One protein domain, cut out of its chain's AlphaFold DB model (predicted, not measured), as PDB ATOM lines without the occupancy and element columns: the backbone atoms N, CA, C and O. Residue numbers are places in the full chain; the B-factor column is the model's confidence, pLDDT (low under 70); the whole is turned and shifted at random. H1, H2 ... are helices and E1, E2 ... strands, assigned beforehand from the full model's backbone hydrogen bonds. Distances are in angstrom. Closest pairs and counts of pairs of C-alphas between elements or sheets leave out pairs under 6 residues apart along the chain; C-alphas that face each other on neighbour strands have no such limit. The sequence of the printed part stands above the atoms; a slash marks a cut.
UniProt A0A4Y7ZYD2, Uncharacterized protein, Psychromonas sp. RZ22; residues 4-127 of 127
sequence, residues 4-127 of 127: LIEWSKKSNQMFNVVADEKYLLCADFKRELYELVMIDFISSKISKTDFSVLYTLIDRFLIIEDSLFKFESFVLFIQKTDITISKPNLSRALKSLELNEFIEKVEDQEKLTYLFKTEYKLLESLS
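What this domain is: This is residues 4 to 127 of the 127 residues of an uncharacterized protein of Psychromonas sp. RZ22 (UniProt A0A4Y7ZYD2). A small, three-stranded sheet sits between two groups of helices: H1, H2 and H6 toward one end of the longest axis, with H6 between H1 and H2, and H3, H4 and H5 toward the other, where H3 and H5 cross. H2, the longest helix, reaches from the end of H1 to near H3. The 124 printed residues run H1 H2 H3 E1 H4 H5 E2 E3 H6, with sheet order E1 - E3 - E2, all antiparallel, and the class is mostly helix. The whole is compact, with a radius of gyration of the C-alphas of 14.4 A and spans of 44 by 34 by 25 A.

Where its parts are: Find C-alpha 4 at (1.874, 67.476, 160.440); from there H1, residues 4 to 18, runs 20.7 A. H2, residues 25 to 43, runs 26.5 A to C-alpha 43 at (19.827, 73.620, 140.962). Next come H3, residues 48 to 60, 18.1 A; E1, residues 68 to 71, 10.2 A; H4, residues 74 to 79, 8.6 A; and H5, residues 87 to 99, 18.4 A. E2, residues 103 to 106, 9.7 A, and E3, residues 112 to 116, 12.7 A, form a hairpin. H6, residues 117 to 126, runs 14.5 A to C-alpha 126 at (-1.020, 65.728, 139.486).

How they stand to each other: Start at H1, which touches H6 at a steep tilt of 41 degrees, the same way; the closest C-alphas, of Met 14 and Leu 123, are 5.8 A apart. H2 touches H6 with residues 32 to 37 alone, closest at the C-alphas of Leu 33 and Glu 119, 6.2 A. H2 and H3 are close but not clearly touching, 7.2 A between the C-alphas of Phe 41 and Phe 51. H3 touches H5 with residues 49 to 54 alone, about perpendicular at 89 degrees, closest at the C-alphas of Asp 50 and Ala 93, 4.7 A. H4 and H5 only just touch, with 3 pairs of C-alphas within 8 A, the closest those of Phe 74 and Lys 87, 6.1 A. In the sheet, look for N 69 and O 114, 2.8 A, between E1 and E3, and N 115 and O 104, 2.8 A, between E3 and E2. E1, H4, H5 and E2 make a split strand-helix-strand unit, two strands running the same way with E3 between them, and its crossover is right-handed. Every O i to N i+4 pair is within hydrogen-bond range in H1, H3, H4, H5 and H6, and 13 of 15 are in H2.

The domain as a whole: The two C-alphas farthest apart, of Lys 22 and Pro 88, are 45.4 A apart. The printed part has no cut and no long link. Mean pLDDT of the printed part is 90.8, and residues 21 to 27 are under 70.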
ATOM      1  N   LEU A   4       1.761  68.866 160.892       90.25
ATOM      2  CA  LEU A   4       1.874  67.476 160.440       90.25
ATOM      3  C   LEU A   4       0.526  66.793 160.125       90.25
ATOM      4  O   LEU A   4       0.440  66.041 159.156       90.25
ATOM      5  N   ILE A   5      -0.527  67.022 160.921       91.06
ATOM      6  CA  ILE A   5      -1.836  66.374 160.698       91.06
ATOM      7  C   ILE A   5      -2.498  66.931 159.438       91.06
ATOM      8  O   ILE A   5      -3.069  66.175 158.656       91.06
ATOM      9  N   GLU A   6      -2.434  68.250 159.248       92.44
ATOM     10  CA  GLU A   6      -2.995  68.902 158.064       92.44
ATOM     11  C   GLU A   6      -2.248  68.484 156.796       92.44
ATOM     12  O   GLU A   6      -2.888  68.085 155.822       92.44
ATOM     13  N   TRP A   7      -0.912  68.472 156.853       94.44
ATOM     14  CA  TRP A   7      -0.052  67.970 155.784       94.44
ATOM     15  C   TRP A   7      -0.412  66.540 155.382       94.44
ATOM     16  O   TRP A   7      -0.738  66.297 154.224       94.44
ATOM     17  N   SER A   8      -0.413  65.609 156.343       94.06
ATOM     18  CA  SER A   8      -0.659  64.184 156.066       94.06
ATOM     19  C   SER A   8      -2.052  63.982 155.474       94.06
ATOM     20  O   SER A   8      -2.223  63.284 154.484       94.06
ATOM     21  N   LYS A   9      -3.063  64.682 156.012       95.00
ATOM     22  CA  LYS A   9      -4.427  64.609 155.479       95.00
ATOM     23  C   LYS A   9      -4.504  65.086 154.027       95.00
ATOM     24  O   LYS A   9      -5.182  64.444 153.229       95.00
ATOM     25  N   LYS A  10      -3.863  66.212 153.690       95.19
ATOM     26  CA  LYS A  10      -3.905  66.765 152.330       95.19
ATOM     27  C   LYS A  10      -3.077  65.911 151.361       95.19
ATOM     28  O   LYS A  10      -3.578  65.597 150.288       95.19
ATOM     29  N   SER A  11      -1.875  65.485 151.758       94.06
ATOM     30  CA  SER A  11      -1.027  64.578 150.969       94.06
ATOM     31  C   SER A  11      -1.766  63.281 150.639       94.06
ATOM     32  O   SER A  11      -1.911  62.945 149.467       94.06
ATOM     33  N   ASN A  12      -2.384  62.641 151.636       94.25
ATOM     34  CA  ASN A  12      -3.119  61.393 151.441       94.25
ATOM     35  C   ASN A  12      -4.290  61.545 150.461       94.25
ATOM     36  O   ASN A  12      -4.539  60.672 149.634       94.25
ATOM     37  N   GLN A  13      -4.999  62.676 150.512       92.31
ATOM     38  CA  GLN A  13      -6.058  62.978 149.548       92.31
ATOM     39  C   GLN A  13      -5.523  63.070 148.117       92.31
ATOM     40  O   GLN A  13      -6.114  62.463 147.229       92.31
ATOM     41  N   MET A  14      -4.411  63.779 147.902       92.50
ATOM     42  CA  MET A  14      -3.780  63.883 146.582       92.50
ATOM     43  C   MET A  14      -3.250  62.529 146.111       92.50
ATOM     44  O   MET A  14      -3.504  62.128 144.979       92.50
ATOM     45  N   PHE A  15      -2.574  61.794 146.996       90.81
ATOM     46  CA  PHE A  15      -2.048  60.470 146.701       90.81
ATOM     47  C   PHE A  15      -3.155  59.521 146.243       90.81
ATOM     48  O   PHE A  15      -2.984  58.850 145.238       90.81
ATOM     49  N   ASN A  16      -4.322  59.513 146.895       88.31
ATOM     50  CA  ASN A  16      -5.441  58.660 146.478       88.31
ATOM     51  C   ASN A  16      -6.005  59.010 145.088       88.31
ATOM     52  O   ASN A  16      -6.584  58.140 144.443       88.31
ATOM     53  N   VAL A  17      -5.861  60.259 144.628       85.56
ATOM     54  CA  VAL A  17      -6.237  60.668 143.261       85.56
ATOM     55  C   VAL A  17      -5.188  60.187 142.261       85.56
ATOM     56  O   VAL A  17      -5.529  59.563 141.259       85.56
ATOM     57  N   VAL A  18      -3.910  60.433 142.558       83.50
ATOM     58  CA  VAL A  18      -2.779  60.069 141.690       83.50
ATOM     59  C   VAL A  18      -2.585  58.552 141.614       83.50
ATOM     60  O   VAL A  18      -2.217  58.028 140.570       83.50
ATOM     61  N   ALA A  19      -2.859  57.828 142.697       78.31
ATOM     62  CA  ALA A  19      -2.678  56.385 142.792       78.31
ATOM     63  C   ALA A  19      -3.883  55.565 142.302       78.31
ATOM     64  O   ALA A  19      -3.863  54.338 142.414       78.31
ATOM     65  N   ASP A  20      -4.935  56.203 141.767       73.81
ATOM     66  CA  ASP A  20      -6.086  55.482 141.217       73.81
ATOM     67  C   ASP A  20      -5.638  54.617 140.024       73.81
ATOM     68  O   ASP A  20      -5.320  55.101 138.931       73.81
ATOM     69  N   GLU A  21      -5.628  53.298 140.250       61.09
ATOM     70  CA  GLU A  21      -5.186  52.266 139.306       61.09
ATOM     71  C   GLU A  21      -5.902  52.345 137.951       61.09
ATOM     72  O   GLU A  21      -5.356  51.891 136.941       61.09
ATOM     73  N   LYS A  22      -7.091  52.966 137.888       60.19
ATOM     74  CA  LYS A  22      -7.810  53.192 136.626       60.19
ATOM     75  C   LYS A  22      -7.028  54.032 135.621       60.19
ATOM     76  O   LYS A  22      -7.295  53.913 134.425       60.19
ATOM     77  N   TYR A  23      -6.090  54.857 136.082       60.44
ATOM     78  CA  TYR A  23      -5.343  55.786 135.238       60.44
ATOM     79  C   TYR A  23      -3.884  55.367 134.989       60.44
ATOM     80  O   TYR A  23      -3.191  56.061 134.254       60.44
ATOM     81  N   LEU A  24      -3.418  54.233 135.541       59.00
ATOM     82  CA  LEU A  24      -2.035  53.723 135.398       59.00
ATOM     83  C   LEU A  24      -0.915  54.701 135.843       59.00
ATOM     84  O   LEU A  24       0.257  54.453 135.571       59.00
ATOM     85  N   LEU A  25      -1.244  55.768 136.577       64.31
ATOM     86  CA  LEU A  25      -0.335  56.883 136.896       64.31
ATOM     87  C   LEU A  25       0.777  56.532 137.906       64.31
ATOM     88  O   LEU A  25       1.793  57.221 137.976       64.31
ATOM     89  N   CYS A  26       0.641  55.441 138.668       62.06
ATOM     90  CA  CYS A  26       1.601  55.064 139.717       62.06
ATOM     91  C   CYS A  26       3.030  54.809 139.209       62.06
ATOM     92  O   CYS A  26       3.999  55.106 139.911       62.06
ATOM     93  N   ALA A  27       3.184  54.214 138.020       62.34
ATOM     94  CA  ALA A  27       4.508  53.909 137.470       62.34
ATOM     95  C   ALA A  27       5.234  55.182 137.006       62.34
ATOM     96  O   ALA A  27       6.444  55.311 137.211       62.34
ATOM     97  N   ASP A  28       4.482  56.130 136.447       73.81
ATOM     98  CA  ASP A  28       5.000  57.421 136.002       73.81
ATOM     99  C   ASP A  28       5.352  58.311 137.204       73.81
ATOM    100  O   ASP A  28       6.428  58.908 137.228       73.81
ATOM    101  N   PHE A  29       4.559  58.261 138.282       82.38
ATOM    102  CA  PHE A  29       4.792  59.038 139.502       82.38
ATOM    103  C   PHE A  29       6.191  58.846 140.108       82.38
ATOM    104  O   PHE A  29       6.906  59.814 140.368       82.38
ATOM    105  N   LYS A  30       6.633  57.596 140.320       84.00
ATOM    106  CA  LYS A  30       7.952  57.333 140.932       84.00
ATOM    107  C   LYS A  30       9.093  57.845 140.052       84.00
ATOM    108  O   LYS A  30      10.114  58.302 140.568       84.00
ATOM    109  N   ARG A  31       8.941  57.749 138.730       86.62
ATOM    110  CA  ARG A  31       9.930  58.259 137.782       86.62
ATOM    111  C   ARG A  31       9.979  59.786 137.818       86.62
ATOM    112  O   ARG A  31      11.069  60.333 137.967       86.62
ATOM    113  N   GLU A  32       8.826  60.442 137.731       90.25
ATOM    114  CA  GLU A  32       8.709  61.902 137.796       90.25
ATOM    115  C   GLU A  32       9.268  62.455 139.111       90.25
ATOM    116  O   GLU A  32       9.994  63.448 139.103       90.25
ATOM    117  N   LEU A  33       9.045  61.756 140.229       91.94
ATOM    118  CA  LEU A  33       9.635  62.109 141.517       91.94
ATOM    119  C   LEU A  33      11.164  62.141 141.454       91.94
ATOM    120  O   LEU A  33      11.776  63.114 141.893       91.94
ATOM    121  N   TYR A  34      11.802  61.103 140.905       92.19
ATOM    122  CA  TYR A  34      13.260  61.097 140.773       92.19
ATOM    123  C   TYR A  34      13.760  62.173 139.809       92.19
ATOM    124  O   TYR A  34      14.798  62.777 140.079       92.19
ATOM    125  N   GLU A  35      13.047  62.433 138.712       93.38
ATOM    126  CA  GLU A  35      13.395  63.505 137.777       93.38
ATOM    127  C   GLU A  35      13.347  64.877 138.472       93.38
ATOM    128  O   GLU A  35      14.325  65.626 138.401       93.38
ATOM    129  N   LEU A  36      12.291  65.171 139.240       92.88
ATOM    130  CA  LEU A  36      12.182  66.405 140.025       92.88
ATOM    131  C   LEU A  36      13.252  66.510 141.113       92.88
ATOM    132  O   LEU A  36      13.909  67.540 141.222       92.88
ATOM    133  N   VAL A  37      13.500  65.437 141.866       95.31
ATOM    134  CA  VAL A  37      14.561  65.406 142.886       95.31
ATOM    135  C   VAL A  37      15.935  65.680 142.268       95.31
ATOM    136  O   VAL A  37      16.760  66.367 142.871       95.31
ATOM    137  N   MET A  38      16.195  65.170 141.061       94.12
ATOM    138  CA  MET A  38      17.436  65.440 140.335       94.12
ATOM    139  C   MET A  38      17.523  66.889 139.847       94.12
ATOM    140  O   MET A  38      18.596  67.487 139.932       94.12
ATOM    141  N   ILE A  39      16.421  67.467 139.361       93.56
ATOM    142  CA  ILE A  39      16.352  68.882 138.964       93.56
ATOM    143  C   ILE A  39      16.613  69.790 140.175       93.56
ATOM    144  O   ILE A  39      17.469  70.681 140.111       93.56
ATOM    145  N   ASP A  40      15.941  69.524 141.297       92.19
ATOM    146  CA  ASP A  40      16.143  70.233 142.562       92.19
ATOM    147  C   ASP A  40      17.603  70.087 143.022       92.19
ATOM    148  O   ASP A  40      18.255  71.065 143.384       92.19
ATOM    149  N   PHE A  41      18.178  68.883 142.935       93.38
ATOM    150  CA  PHE A  41      19.578  68.647 143.291       93.38
ATOM    151  C   PHE A  41      20.547  69.483 142.449       93.38
ATOM    152  O   PHE A  41      21.379  70.189 143.021       93.38
ATOM    153  N   ILE A  42      20.421  69.442 141.118       92.69
ATOM    154  CA  ILE A  42      21.307  70.155 140.181       92.69
ATOM    155  C   ILE A  42      21.228  71.674 140.378       92.69
ATOM    156  O   ILE A  42      22.231  72.369 140.211       92.69
ATOM    157  N   SER A  43      20.048  72.190 140.722       92.00
ATOM    158  CA  SER A  43      19.827  73.620 140.962       92.00
ATOM    159  C   SER A  43      20.222  74.080 142.373       92.00
ATOM    160  O   SER A  43      20.438  75.274 142.597       92.00
ATOM    161  N   SER A  44      20.360  73.150 143.319       91.88
ATOM    162  CA  SER A  44      20.739  73.429 144.705       91.88
ATOM    163  C   SER A  44      22.259  73.486 144.928       91.88
ATOM    164  O   SER A  44      23.072  73.243 144.038       91.88
ATOM    165  N   LYS A  45      22.664  73.799 146.167       90.81
ATOM    166  CA  LYS A  45      24.072  73.782 146.607       90.81
ATOM    167  C   LYS A  45      24.409  72.590 147.509       90.81
ATOM    168  O   LYS A  45      25.459  72.607 148.157       90.81
ATOM    169  N   ILE A  46      23.530  71.590 147.606       93.06
ATOM    170  CA  ILE A  46      23.757  70.459 148.511       93.06
ATOM    171  C   ILE A  46      24.886  69.567 147.993       93.06
ATOM    172  O   ILE A  46      25.128  69.444 146.792       93.06
ATOM    173  N   SER A  47      25.609  68.930 148.910       95.69
ATOM    174  CA  SER A  47      26.715  68.052 148.537       95.69
ATOM    175  C   SER A  47      26.223  66.696 148.018       95.69
ATOM    176  O   SER A  47      25.103  66.268 148.294       95.69
ATOM    177  N   LYS A  48      27.104  65.941 147.346       94.00
ATOM    178  CA  LYS A  48      26.829  64.537 146.980       94.00
ATOM    179  C   LYS A  48      26.491  63.672 148.204       94.00
ATOM    180  O   LYS A  48      25.697  62.744 148.096       94.00
ATOM    181  N   THR A  49      27.081  63.973 149.361       95.31
ATOM    182  CA  THR A  49      26.779  63.278 150.620       95.31
ATOM    183  C   THR A  49      25.360  63.579 151.090       95.31
ATOM    184  O   THR A  49      24.643  62.655 151.463       95.31
ATOM    185  N   ASP A  50      24.936  64.843 151.029       96.81
ATOM    186  CA  ASP A  50      23.575  65.250 151.400       96.81
ATOM    187  C   ASP A  50      22.552  64.596 150.469       96.81
ATOM    188  O   ASP A  50      21.568  64.018 150.928       96.81
ATOM    189  N   PHE A  51      22.844  64.589 149.167       96.38
ATOM    190  CA  PHE A  51      22.027  63.903 148.174       96.38
ATOM    191  C   PHE A  51      21.959  62.388 148.415       96.38
ATOM    192  O   PHE A  51      20.890  61.794 148.320       96.38
ATOM    193  N   SER A  52      23.070  61.749 148.797       95.75
ATOM    194  CA  SER A  52      23.075  60.325 149.161       95.75
ATOM    195  C   SER A  52      22.187  60.035 150.373       95.75
ATOM    196  O   SER A  52      21.546  58.983 150.418       95.75
ATOM    197  N   VAL A  53      22.136  60.944 151.353       97.44
ATOM    198  CA  VAL A  53      21.223  60.838 152.499       97.44
ATOM    199  C   VAL A  53      19.773  60.994 152.043       97.44
ATOM    200  O   VAL A  53      18.950  60.166 152.421       97.44
ATOM    201  N   LEU A  54      19.465  61.982 151.195       97.19
ATOM    202  CA  LEU A  54      18.122  62.172 150.634       97.19
ATOM    203  C   LEU A  54      17.651  60.947 149.844       97.19
ATOM    204  O   LEU A  54      16.556  60.450 150.077       97.19
ATOM    205  N   TYR A  55      18.493  60.413 148.961       95.56
ATOM    206  CA  TYR A  55      18.184  59.199 148.206       95.56
ATOM    207  C   TYR A  55      17.886  58.014 149.134       95.56
ATOM    208  O   TYR A  55      16.922  57.284 148.928       95.56
ATOM    209  N   THR A  56      18.676  57.863 150.200       96.25
ATOM    210  CA  THR A  56      18.466  56.811 151.203       96.25
ATOM    211  C   THR A  56      17.149  57.001 151.966       96.25
ATOM    212  O   THR A  56      16.467  56.024 152.269       96.25
ATOM    213  N   LEU A  57      16.769  58.249 152.268       96.62
ATOM    214  CA  LEU A  57      15.471  58.573 152.863       96.62
ATOM    215  C   LEU A  57      14.318  58.166 151.936       96.62
ATOM    216  O   LEU A  57      13.405  57.481 152.394       96.62
ATOM    217  N   ILE A  58      14.405  58.511 150.647       95.31
ATOM    218  CA  ILE A  58      13.415  58.145 149.620       95.31
ATOM    219  C   ILE A  58      13.283  56.623 149.496       95.31
ATOM    220  O   ILE A  58      12.174  56.101 149.471       95.31
ATOM    221  N   ASP A  59      14.400  55.899 149.451       92.69
ATOM    222  CA  ASP A  59      14.400  54.448 149.235       92.69
ATOM    223  C   ASP A  59      13.888  53.645 150.446       92.69
ATOM    224  O   ASP A  59      13.278  52.590 150.277       92.69
ATOM    225  N   ARG A  60      14.142  54.112 151.680       93.88
ATOM    226  CA  ARG A  60      13.959  53.287 152.894       93.88
ATOM    227  C   ARG A  60      12.986  53.822 153.930       93.88
ATOM    228  O   ARG A  60      12.548  53.047 154.779       93.88
ATOM    229  N   PHE A  61      12.690  55.115 153.914       95.56
ATOM    230  CA  PHE A  61      11.946  55.768 154.994       95.56
ATOM    231  C   PHE A  61      10.768  56.600 154.510       95.56
ATOM    232  O   PHE A  61      10.110  57.226 155.345       95.56
ATOM    233  N   LEU A  62      10.516  56.624 153.201       95.31
ATOM    234  CA  LEU A  62       9.415  57.374 152.637       95.31
ATOM    235  C   LEU A  62       8.077  56.697 152.925       95.31
ATOM    236  O   LEU A  62       7.879  55.528 152.595       95.31
ATOM    237  N   ILE A  63       7.169  57.462 153.520       94.75
ATOM    238  CA  ILE A  63       5.745  57.154 153.594       94.75
ATOM    239  C   ILE A  63       5.097  57.970 152.480       94.75
ATOM    240  O   ILE A  63       4.869  59.170 152.634       94.75
ATOM    241  N   ILE A  64       4.909  57.311 151.337       91.19
ATOM    242  CA  ILE A  64       4.521  57.927 150.062       91.19
ATOM    243  C   ILE A  64       3.151  58.614 150.176       91.19
ATOM    244  O   ILE A  64       2.948  59.712 149.666       91.19
ATOM    245  N   GLU A  65       2.238  58.014 150.945       91.81
ATOM    246  CA  GLU A  65       0.869  58.492 151.129       91.81
ATOM    247  C   GLU A  65       0.787  59.794 151.929       91.81
ATOM    248  O   GLU A  65      -0.197  60.514 151.814       91.81
ATOM    249  N   ASP A  66       1.796  60.080 152.751       94.31
ATOM    250  CA  ASP A  66       1.831  61.258 153.621       94.31
ATOM    251  C   ASP A  66       2.922  62.260 153.195       94.31
ATOM    252  O   ASP A  66       3.118  63.294 153.841       94.31
ATOM    253  N   SER A  67       3.660  61.952 152.124       96.00
ATOM    254  CA  SER A  67       4.843  62.678 151.652       96.00
ATOM    255  C   SER A  67       5.804  63.069 152.769       96.00
ATOM    256  O   SER A  67       6.116  64.249 152.975       96.00
ATOM    257  N   LEU A  68       6.234  62.085 153.558       96.75
ATOM    258  CA  LEU A  68       7.127  62.324 154.688       96.75
ATOM    259  C   LEU A  68       8.108  61.182 154.918       96.75
ATOM    260  O   LEU A  68       7.864  60.027 154.575       96.75
ATOM    261  N   PHE A  69       9.221  61.510 155.566       97.12
ATOM    262  CA  PHE A  69      10.170  60.540 156.089       97.12
ATOM    263  C   PHE A  69       9.955  60.340 157.579       97.12
ATOM    264  O   PHE A  69       9.806  61.314 158.324       97.12
ATOM    265  N   LYS A  70      10.018  59.081 158.028       94.81
ATOM    266  CA  LYS A  70       9.870  58.751 159.448       94.81
ATOM    267  C   LYS A  70      10.843  57.673 159.912       94.81
ATOM    268  O   LYS A  70      10.856  56.564 159.386       94.81
ATOM    269  N   PHE A  71      11.630  57.970 160.947       94.81
ATOM    270  CA  PHE A  71      12.541  57.001 161.566       94.81
ATOM    271  C   PHE A  71      12.833  57.333 163.034       94.81
ATOM    272  O   PHE A  71      12.721  58.471 163.468       94.81
ATOM    273  N   GLU A  72      13.196  56.331 163.833       92.38
ATOM    274  CA  GLU A  72      13.281  56.468 165.299       92.38
ATOM    275  C   GLU A  72      14.551  57.188 165.765       92.38
ATOM    276  O   GLU A  72      14.539  57.955 166.722       92.38
ATOM    277  N   SER A  73      15.686  56.930 165.110       93.62
ATOM    278  CA  SER A  73      16.967  57.505 165.521       93.62
ATOM    279  C   SER A  73      18.019  57.445 164.417       93.62
ATOM    280  O   SER A  73      17.934  56.640 163.489       93.62
ATOM    281  N   PHE A  74      19.086  58.235 164.567       95.00
ATOM    282  CA  PHE A  74      20.265  58.149 163.696       95.00
ATOM    283  C   PHE A  74      20.964  56.787 163.764       95.00
ATOM    284  O   PHE A  74      21.601  56.389 162.797       95.00
ATOM    285  N   VAL A  75      20.863  56.067 164.890       93.38
ATOM    286  CA  VAL A  75      21.412  54.704 165.002       93.38
ATOM    287  C   VAL A  75      20.648  53.765 164.082       93.38
ATOM    288  O   VAL A  75      21.267  53.081 163.274       93.38
ATOM    289  N   LEU A  76      19.317  53.781 164.177       90.94
ATOM    290  CA  LEU A  76      18.456  52.935 163.358       90.94
ATOM    291  C   LEU A  76      18.608  53.266 161.871       90.94
ATOM    292  O   LEU A  76      18.689  52.354 161.056       90.94
ATOM    293  N   PHE A  77      18.703  54.557 161.527       94.44
ATOM    294  CA  PHE A  77      18.965  54.989 160.155       94.44
ATOM    295  C   PHE A  77      20.234  54.328 159.605       94.44
ATOM    296  O   PHE A  77      20.176  53.656 158.583       94.44
ATOM    297  N   ILE A  78      21.360  54.445 160.315       93.38
ATOM    298  CA  ILE A  78      22.644  53.871 159.880       93.38
ATOM    299  C   ILE A  78      22.591  52.335 159.836       93.38
ATOM    300  O   ILE A  78      23.210  51.732 158.975       93.38
ATOM    301  N   GLN A  79      21.855  51.683 160.740       91.00
ATOM    302  CA  GLN A  79      21.742  50.218 160.763       91.00
ATOM    303  C   GLN A  79      20.865  49.650 159.644       91.00
ATOM    304  O   GLN A  79      21.105  48.536 159.191       91.00
ATOM    305  N   LYS A  80      19.821  50.378 159.233       90.00
ATOM    306  CA  LYS A  80      18.870  49.936 158.201       90.00
ATOM    307  C   LYS A  80      19.282  50.320 156.783       90.00
ATOM    308  O   LYS A  80      18.536  50.050 155.845       90.00
ATOM    309  N   THR A  81      20.423  50.981 156.626       91.00
ATOM    310  CA  THR A  81      20.875  51.524 155.349       91.00
ATOM    311  C   THR A  81      22.322  51.133 155.098       91.00
ATOM    312  O   THR A  81      23.110  51.007 156.028       91.00
ATOM    313  N   ASP A  82      22.694  50.992 153.829       86.88
ATOM    314  CA  ASP A  82      24.071  50.668 153.438       86.88
ATOM    315  C   ASP A  82      24.972  51.920 153.358       86.88
ATOM    316  O   ASP A  82      26.094  51.881 152.846       86.88
ATOM    317  N   ILE A  83      24.494  53.070 153.847       87.88
ATOM    318  CA  ILE A  83      25.230  54.330 153.776       87.88
ATOM    319  C   ILE A  83      26.319  54.383 154.854       87.88
ATOM    320  O   ILE A  83      26.075  54.310 156.058       87.88
ATOM    321  N   THR A  84      27.565  54.578 154.426       90.38
ATOM    322  CA  THR A  84      28.690  54.754 155.353       90.38
ATOM    323  C   THR A  84      28.768  56.216 155.801       90.38
ATOM    324  O   THR A  84      29.479  57.027 155.207       90.38
ATOM    325  N   ILE A  85      28.017  56.576 156.847       93.62
ATOM    326  CA  ILE A  85      27.981  57.938 157.398       93.62
ATOM    327  C   ILE A  85      28.025  57.938 158.931       93.62
ATOM    328  O   ILE A  85      27.419  57.106 159.600       93.62
ATOM    329  N   SER A  86      28.740  58.899 159.520       94.56
ATOM    330  CA  SER A  86      28.738  59.104 160.972       94.56
ATOM    331  C   SER A  86      27.502  59.896 161.417       94.56
ATOM    332  O   SER A  86      26.988  60.729 160.670       94.56
ATOM    333  N   LYS A  87      27.049  59.716 162.668       95.31
ATOM    334  CA  LYS A  87      25.897  60.468 163.215       95.31
ATOM    335  C   LYS A  87      26.036  61.997 163.079       95.31
ATOM    336  O   LYS A  87      25.054  62.631 162.693       95.31
ATOM    337  N   PRO A  88      27.208  62.621 163.344       96.19
ATOM    338  CA  PRO A  88      27.371  64.061 163.132       96.19
ATOM    339  C   PRO A  88      27.230  64.468 161.662       96.19
ATOM    340  O   PRO A  88      26.659  65.516 161.367       96.19
ATOM    341  N   ASN A  89      27.722  63.639 160.735       95.75
ATOM    342  CA  ASN A  89      27.604  63.907 159.305       95.75
ATOM    343  C   ASN A  89      26.164  63.736 158.812       95.75
ATOM    344  O   ASN A  89      25.713  64.565 158.033       95.75
ATOM    345  N   LEU A  90      25.428  62.745 159.324       97.00
ATOM    346  CA  LEU A  90      23.998  62.582 159.054       97.00
ATOM    347  C   LEU A  90      23.190  63.783 159.559       97.00
ATOM    348  O   LEU A  90      22.392  64.345 158.821       97.00
ATOM    349  N   SER A  91      23.448  64.227 160.794       96.81
ATOM    350  CA  SER A  91      22.816  65.428 161.357       96.81
ATOM    351  C   SER A  91      23.065  66.667 160.492       96.81
ATOM    352  O   SER A  91      22.145  67.435 160.218       96.81
ATOM    353  N   ARG A  92      24.306  66.852 160.018       97.56
ATOM    354  CA  ARG A  92      24.660  67.955 159.115       97.56
ATOM    355  C   ARG A  92      23.947  67.841 157.770       97.56
ATOM    356  O   ARG A  92      23.450  68.851 157.290       97.56
ATOM    357  N   ALA A  93      23.892  66.643 157.197       97.75
ATOM    358  CA  ALA A  93      23.227  66.396 155.925       97.75
ATOM    359  C   ALA A  93      21.727  66.699 156.009       97.75
ATOM    360  O   ALA A  93      21.217  67.445 155.185       97.75
ATOM    361  N   LEU A  94      21.042  66.224 157.055       97.69
ATOM    362  CA  LEU A  94      19.626  66.530 157.289       97.69
ATOM    363  C   LEU A  94      19.389  68.042 157.405       97.69
ATOM    364  O   LEU A  94      18.532  68.575 156.712       97.69
ATOM    365  N   LYS A  95      20.225  68.758 158.167       97.56
ATOM    366  CA  LYS A  95      20.155  70.227 158.236       97.56
ATOM    367  C   LYS A  95      20.418  70.907 156.889       97.56
ATOM    368  O   LYS A  95      19.797  71.918 156.594       97.56
ATOM    369  N   SER A  96      21.348  70.386 156.088       97.50
ATOM    370  CA  SER A  96      21.632  70.893 154.738       97.50
ATOM    371  C   SER A  96      20.404  70.745 153.835       97.50
ATOM    372  O   SER A  96      20.014  71.701 153.170       97.50
ATOM    373  N   LEU A  97      19.746  69.583 153.877       97.94
ATOM    374  CA  LEU A  97      18.504  69.319 153.146       97.94
ATOM    375  C   LEU A  97      17.355  70.227 153.611       97.94
ATOM    376  O   LEU A  97      16.610  70.722 152.771       97.94
ATOM    377  N   GLU A  98      17.245  70.494 154.918       96.81
ATOM    378  CA  GLU A  98      16.278  71.455 155.473       96.81
ATOM    379  C   GLU A  98      16.531  72.882 154.955       96.81
ATOM    380  O   GLU A  98      15.615  73.546 154.475       96.81
ATOM    381  N   LEU A  99      17.785  73.346 154.991       96.31
ATOM    382  CA  LEU A  99      18.173  74.685 154.526       96.31
ATOM    383  C   LEU A  99      17.984  74.892 153.018       96.31
ATOM    384  O   LEU A  99      17.862  76.031 152.578       96.31
ATOM    385  N   ASN A 100      17.994  73.811 152.237       95.44
ATOM    386  CA  ASN A 100      17.772  73.837 150.790       95.44
ATOM    387  C   ASN A 100      16.348  73.394 150.415       95.44
ATOM    388  O   ASN A 100      16.108  73.033 149.270       95.44
ATOM    389  N   GLU A 101      15.416  73.410 151.373       94.69
ATOM    390  CA  GLU A 101      13.980  73.197 151.154       94.69
ATOM    391  C   GLU A 101      13.585  71.835 150.556       94.69
ATOM    392  O   GLU A 101      12.458  71.678 150.087       94.69
ATOM    393  N   PHE A 102      14.452  70.822 150.628       96.12
ATOM    394  CA  PHE A 102      14.074  69.452 150.263       96.12
ATOM    395  C   PHE A 102      13.132  68.853 151.305       96.12
ATOM    396  O   PHE A 102      12.166  68.164 150.972       96.12
ATOM    397  N   ILE A 103      13.428  69.115 152.579       97.25
ATOM    398  CA  ILE A 103      12.686  68.573 153.713       97.25
ATOM    399  C   ILE A 103      12.392  69.644 154.758       97.25
ATOM    400  O   ILE A 103      13.044  70.683 154.802       97.25
ATOM    401  N   GLU A 104      11.432  69.379 155.634       96.50
ATOM    402  CA  GLU A 104      11.143  70.226 156.791       96.50
ATOM    403  C   GLU A 104      10.956  69.371 158.033       96.50
ATOM    404  O   GLU A 104      10.100  68.487 158.068       96.50
ATOM    405  N   LYS A 105      11.773  69.616 159.060       95.19
ATOM    406  CA  LYS A 105      11.637  68.910 160.326       95.19
ATOM    407  C   LYS A 105      10.382  69.377 161.053       95.19
ATOM    408  O   LYS A 105      10.194  70.571 161.275       95.19
ATOM    409  N   VAL A 106       9.590  68.421 161.519       93.94
ATOM    410  CA  VAL A 106       8.432  68.678 162.379       93.94
ATOM    411  C   VAL A 106       8.597  67.976 163.718       93.94
ATOM    412  O   VAL A 106       9.280  66.956 163.827       93.94
ATOM    413  N   GLU A 107       7.999  68.547 164.762       86.56
ATOM    414  CA  GLU A 107       7.974  67.903 166.071       86.56
ATOM    415  C   GLU A 107       7.024  66.703 166.055       86.56
ATOM    416  O   GLU A 107       5.829  66.825 165.785       86.56
ATOM    417  N   ASP A 108       7.583  65.541 166.374       82.44
ATOM    418  CA  ASP A 108       6.880  64.291 166.618       82.44
ATOM    419  C   ASP A 108       7.557  63.642 167.832       82.44
ATOM    420  O   ASP A 108       8.780  63.499 167.867       82.44
ATOM    421  N   GLN A 109       6.780  63.344 168.876       76.00
ATOM    422  CA  GLN A 109       7.304  63.068 170.221       76.00
ATOM    423  C   GLN A 109       8.210  61.831 170.280       76.00
ATOM    424  O   GLN A 109       9.059  61.735 171.165       76.00
ATOM    425  N   GLU A 110       8.055  60.902 169.339       80.50
ATOM    426  CA  GLU A 110       8.722  59.598 169.383       80.50
ATOM    427  C   GLU A 110       9.663  59.348 168.204       80.50
ATOM    428  O   GLU A 110      10.456  58.404 168.231       80.50
ATOM    429  N   LYS A 111       9.567  60.150 167.138       89.19
ATOM    430  CA  LYS A 111      10.227  59.860 165.862       89.19
ATOM    431  C   LYS A 111      10.821  61.117 165.245       89.19
ATOM    432  O   LYS A 111      10.341  62.230 165.419       89.19
ATOM    433  N   LEU A 112      11.890  60.919 164.485       94.25
ATOM    434  CA  LEU A 112      12.409  61.924 163.576       94.25
ATOM    435  C   LEU A 112      11.511  61.929 162.341       94.25
ATOM    436  O   LEU A 112      11.529  60.982 161.551       94.25
ATOM    437  N   THR A 113      10.723  62.993 162.222       95.94
ATOM    438  CA  THR A 113       9.745  63.177 161.153       95.94
ATOM    439  C   THR A 113      10.120  64.394 160.318       95.94
ATOM    440  O   THR A 113      10.380  65.478 160.852       95.94
ATOM    441  N   TYR A 114      10.156  64.197 159.004       97.31
ATOM    442  CA  TYR A 114      10.502  65.225 158.033       97.31
ATOM    443  C   TYR A 114       9.471  65.240 156.910       97.31
ATOM    444  O   TYR A 114       9.270  64.219 156.261       97.31
ATOM    445  N   LEU A 115       8.849  66.386 156.662       97.25
ATOM    446  CA  LEU A 115       7.969  66.581 155.511       97.25
ATOM    447  C   LEU A 115       8.821  66.605 154.242       97.25
ATOM    448  O   LEU A 115       9.842  67.295 154.224       97.25
ATOM    449  N   PHE A 116       8.428  65.874 153.202       97.50
ATOM    450  CA  PHE A 116       9.164  65.811 151.944       97.50
ATOM    451  C   PHE A 116       8.520  66.723 150.897       97.50
ATOM    452  O   PHE A 116       7.473  66.422 150.328       97.50
ATOM    453  N   LYS A 117       9.149  67.878 150.650       95.44
ATOM    454  CA  LYS A 117       8.532  68.960 149.870       95.44
ATOM    455  C   LYS A 117       8.431  68.646 148.381       95.44
ATOM    456  O   LYS A 117       7.443  69.031 147.764       95.44
ATOM    457  N   THR A 118       9.426  67.973 147.805       93.81
ATOM    458  CA  THR A 118       9.447  67.671 146.364       93.81
ATOM    459  C   THR A 118       8.305  66.735 145.975       93.81
ATOM    460  O   THR A 118       7.566  67.031 145.042       93.81
ATOM    461  N   GLU A 119       8.101  65.648 146.721       93.62
ATOM    462  CA  GLU A 119       6.989  64.728 146.461       93.62
ATOM    463  C   GLU A 119       5.628  65.379 146.678       93.62
ATOM    464  O   GLU A 119       4.730  65.212 145.859       93.62
ATOM    465  N   TYR A 120       5.485  66.169 147.738       94.56
ATOM    466  CA  TYR A 120       4.231  66.858 148.005       94.56
ATOM    467  C   TYR A 120       3.849  67.821 146.873       94.56
ATOM    468  O   TYR A 120       2.703  67.838 146.437       94.56
ATOM    469  N   LYS A 121       4.819  68.575 146.337       93.25
ATOM    470  CA  LYS A 121       4.608  69.440 145.162       93.25
ATOM    471  C   LYS A 121       4.253  68.642 143.908       93.25
ATOM    472  O   LYS A 121       3.442  69.107 143.111       93.25
ATOM    473  N   LEU A 122       4.859  67.467 143.719       92.31
ATOM    474  CA  LEU A 122       4.521  66.584 142.603       92.31
ATOM    475  C   LEU A 122       3.068  66.115 142.713       92.31
ATOM    476  O   LEU A 122       2.316  66.258 141.753       92.31
ATOM    477  N   LEU A 123       2.657  65.641 143.893       91.44
ATOM    478  CA  LEU A 123       1.265  65.284 144.162       91.44
ATOM    479  C   LEU A 123       0.320  66.461 143.891       91.44
ATOM    480  O   LEU A 123      -0.656  66.275 143.175       91.44
ATOM    481  N   GLU A 124       0.648  67.674 144.355       91.44
ATOM    482  CA  GLU A 124      -0.157  68.879 144.088       91.44
ATOM    483  C   GLU A 124      -0.289  69.201 142.592       91.44
ATOM    484  O   GLU A 124      -1.286  69.791 142.184       91.44
ATOM    485  N   SER A 125       0.702  68.842 141.774       89.62
ATOM    486  CA  SER A 125       0.668  69.084 140.326       89.62
ATOM    487  C   SER A 125      -0.135  68.047 139.537       89.62
ATOM    488  O   SER A 125      -0.529  68.323 138.403       89.62
ATOM    489  N   LEU A 126      -0.365  66.870 140.125       84.25
ATOM    490  CA  LEU A 126      -1.020  65.728 139.486       84.25
ATOM    491  C   LEU A 126      -2.441  65.462 140.019       84.25
ATOM    492  O   LEU A 126      -3.186  64.717 139.381       84.25
ATOM    493  N   SER A 127      -2.802  66.029 141.177       80.25
ATOM    494  CA  SER A 127      -4.107  65.871 141.844       80.25
ATOM    495  C   SER A 127      -5.172  66.874 141.418       80.25
ATOM    496  O   SER A 127      -4.802  68.036 141.139       80.25
TER     497      SER A 127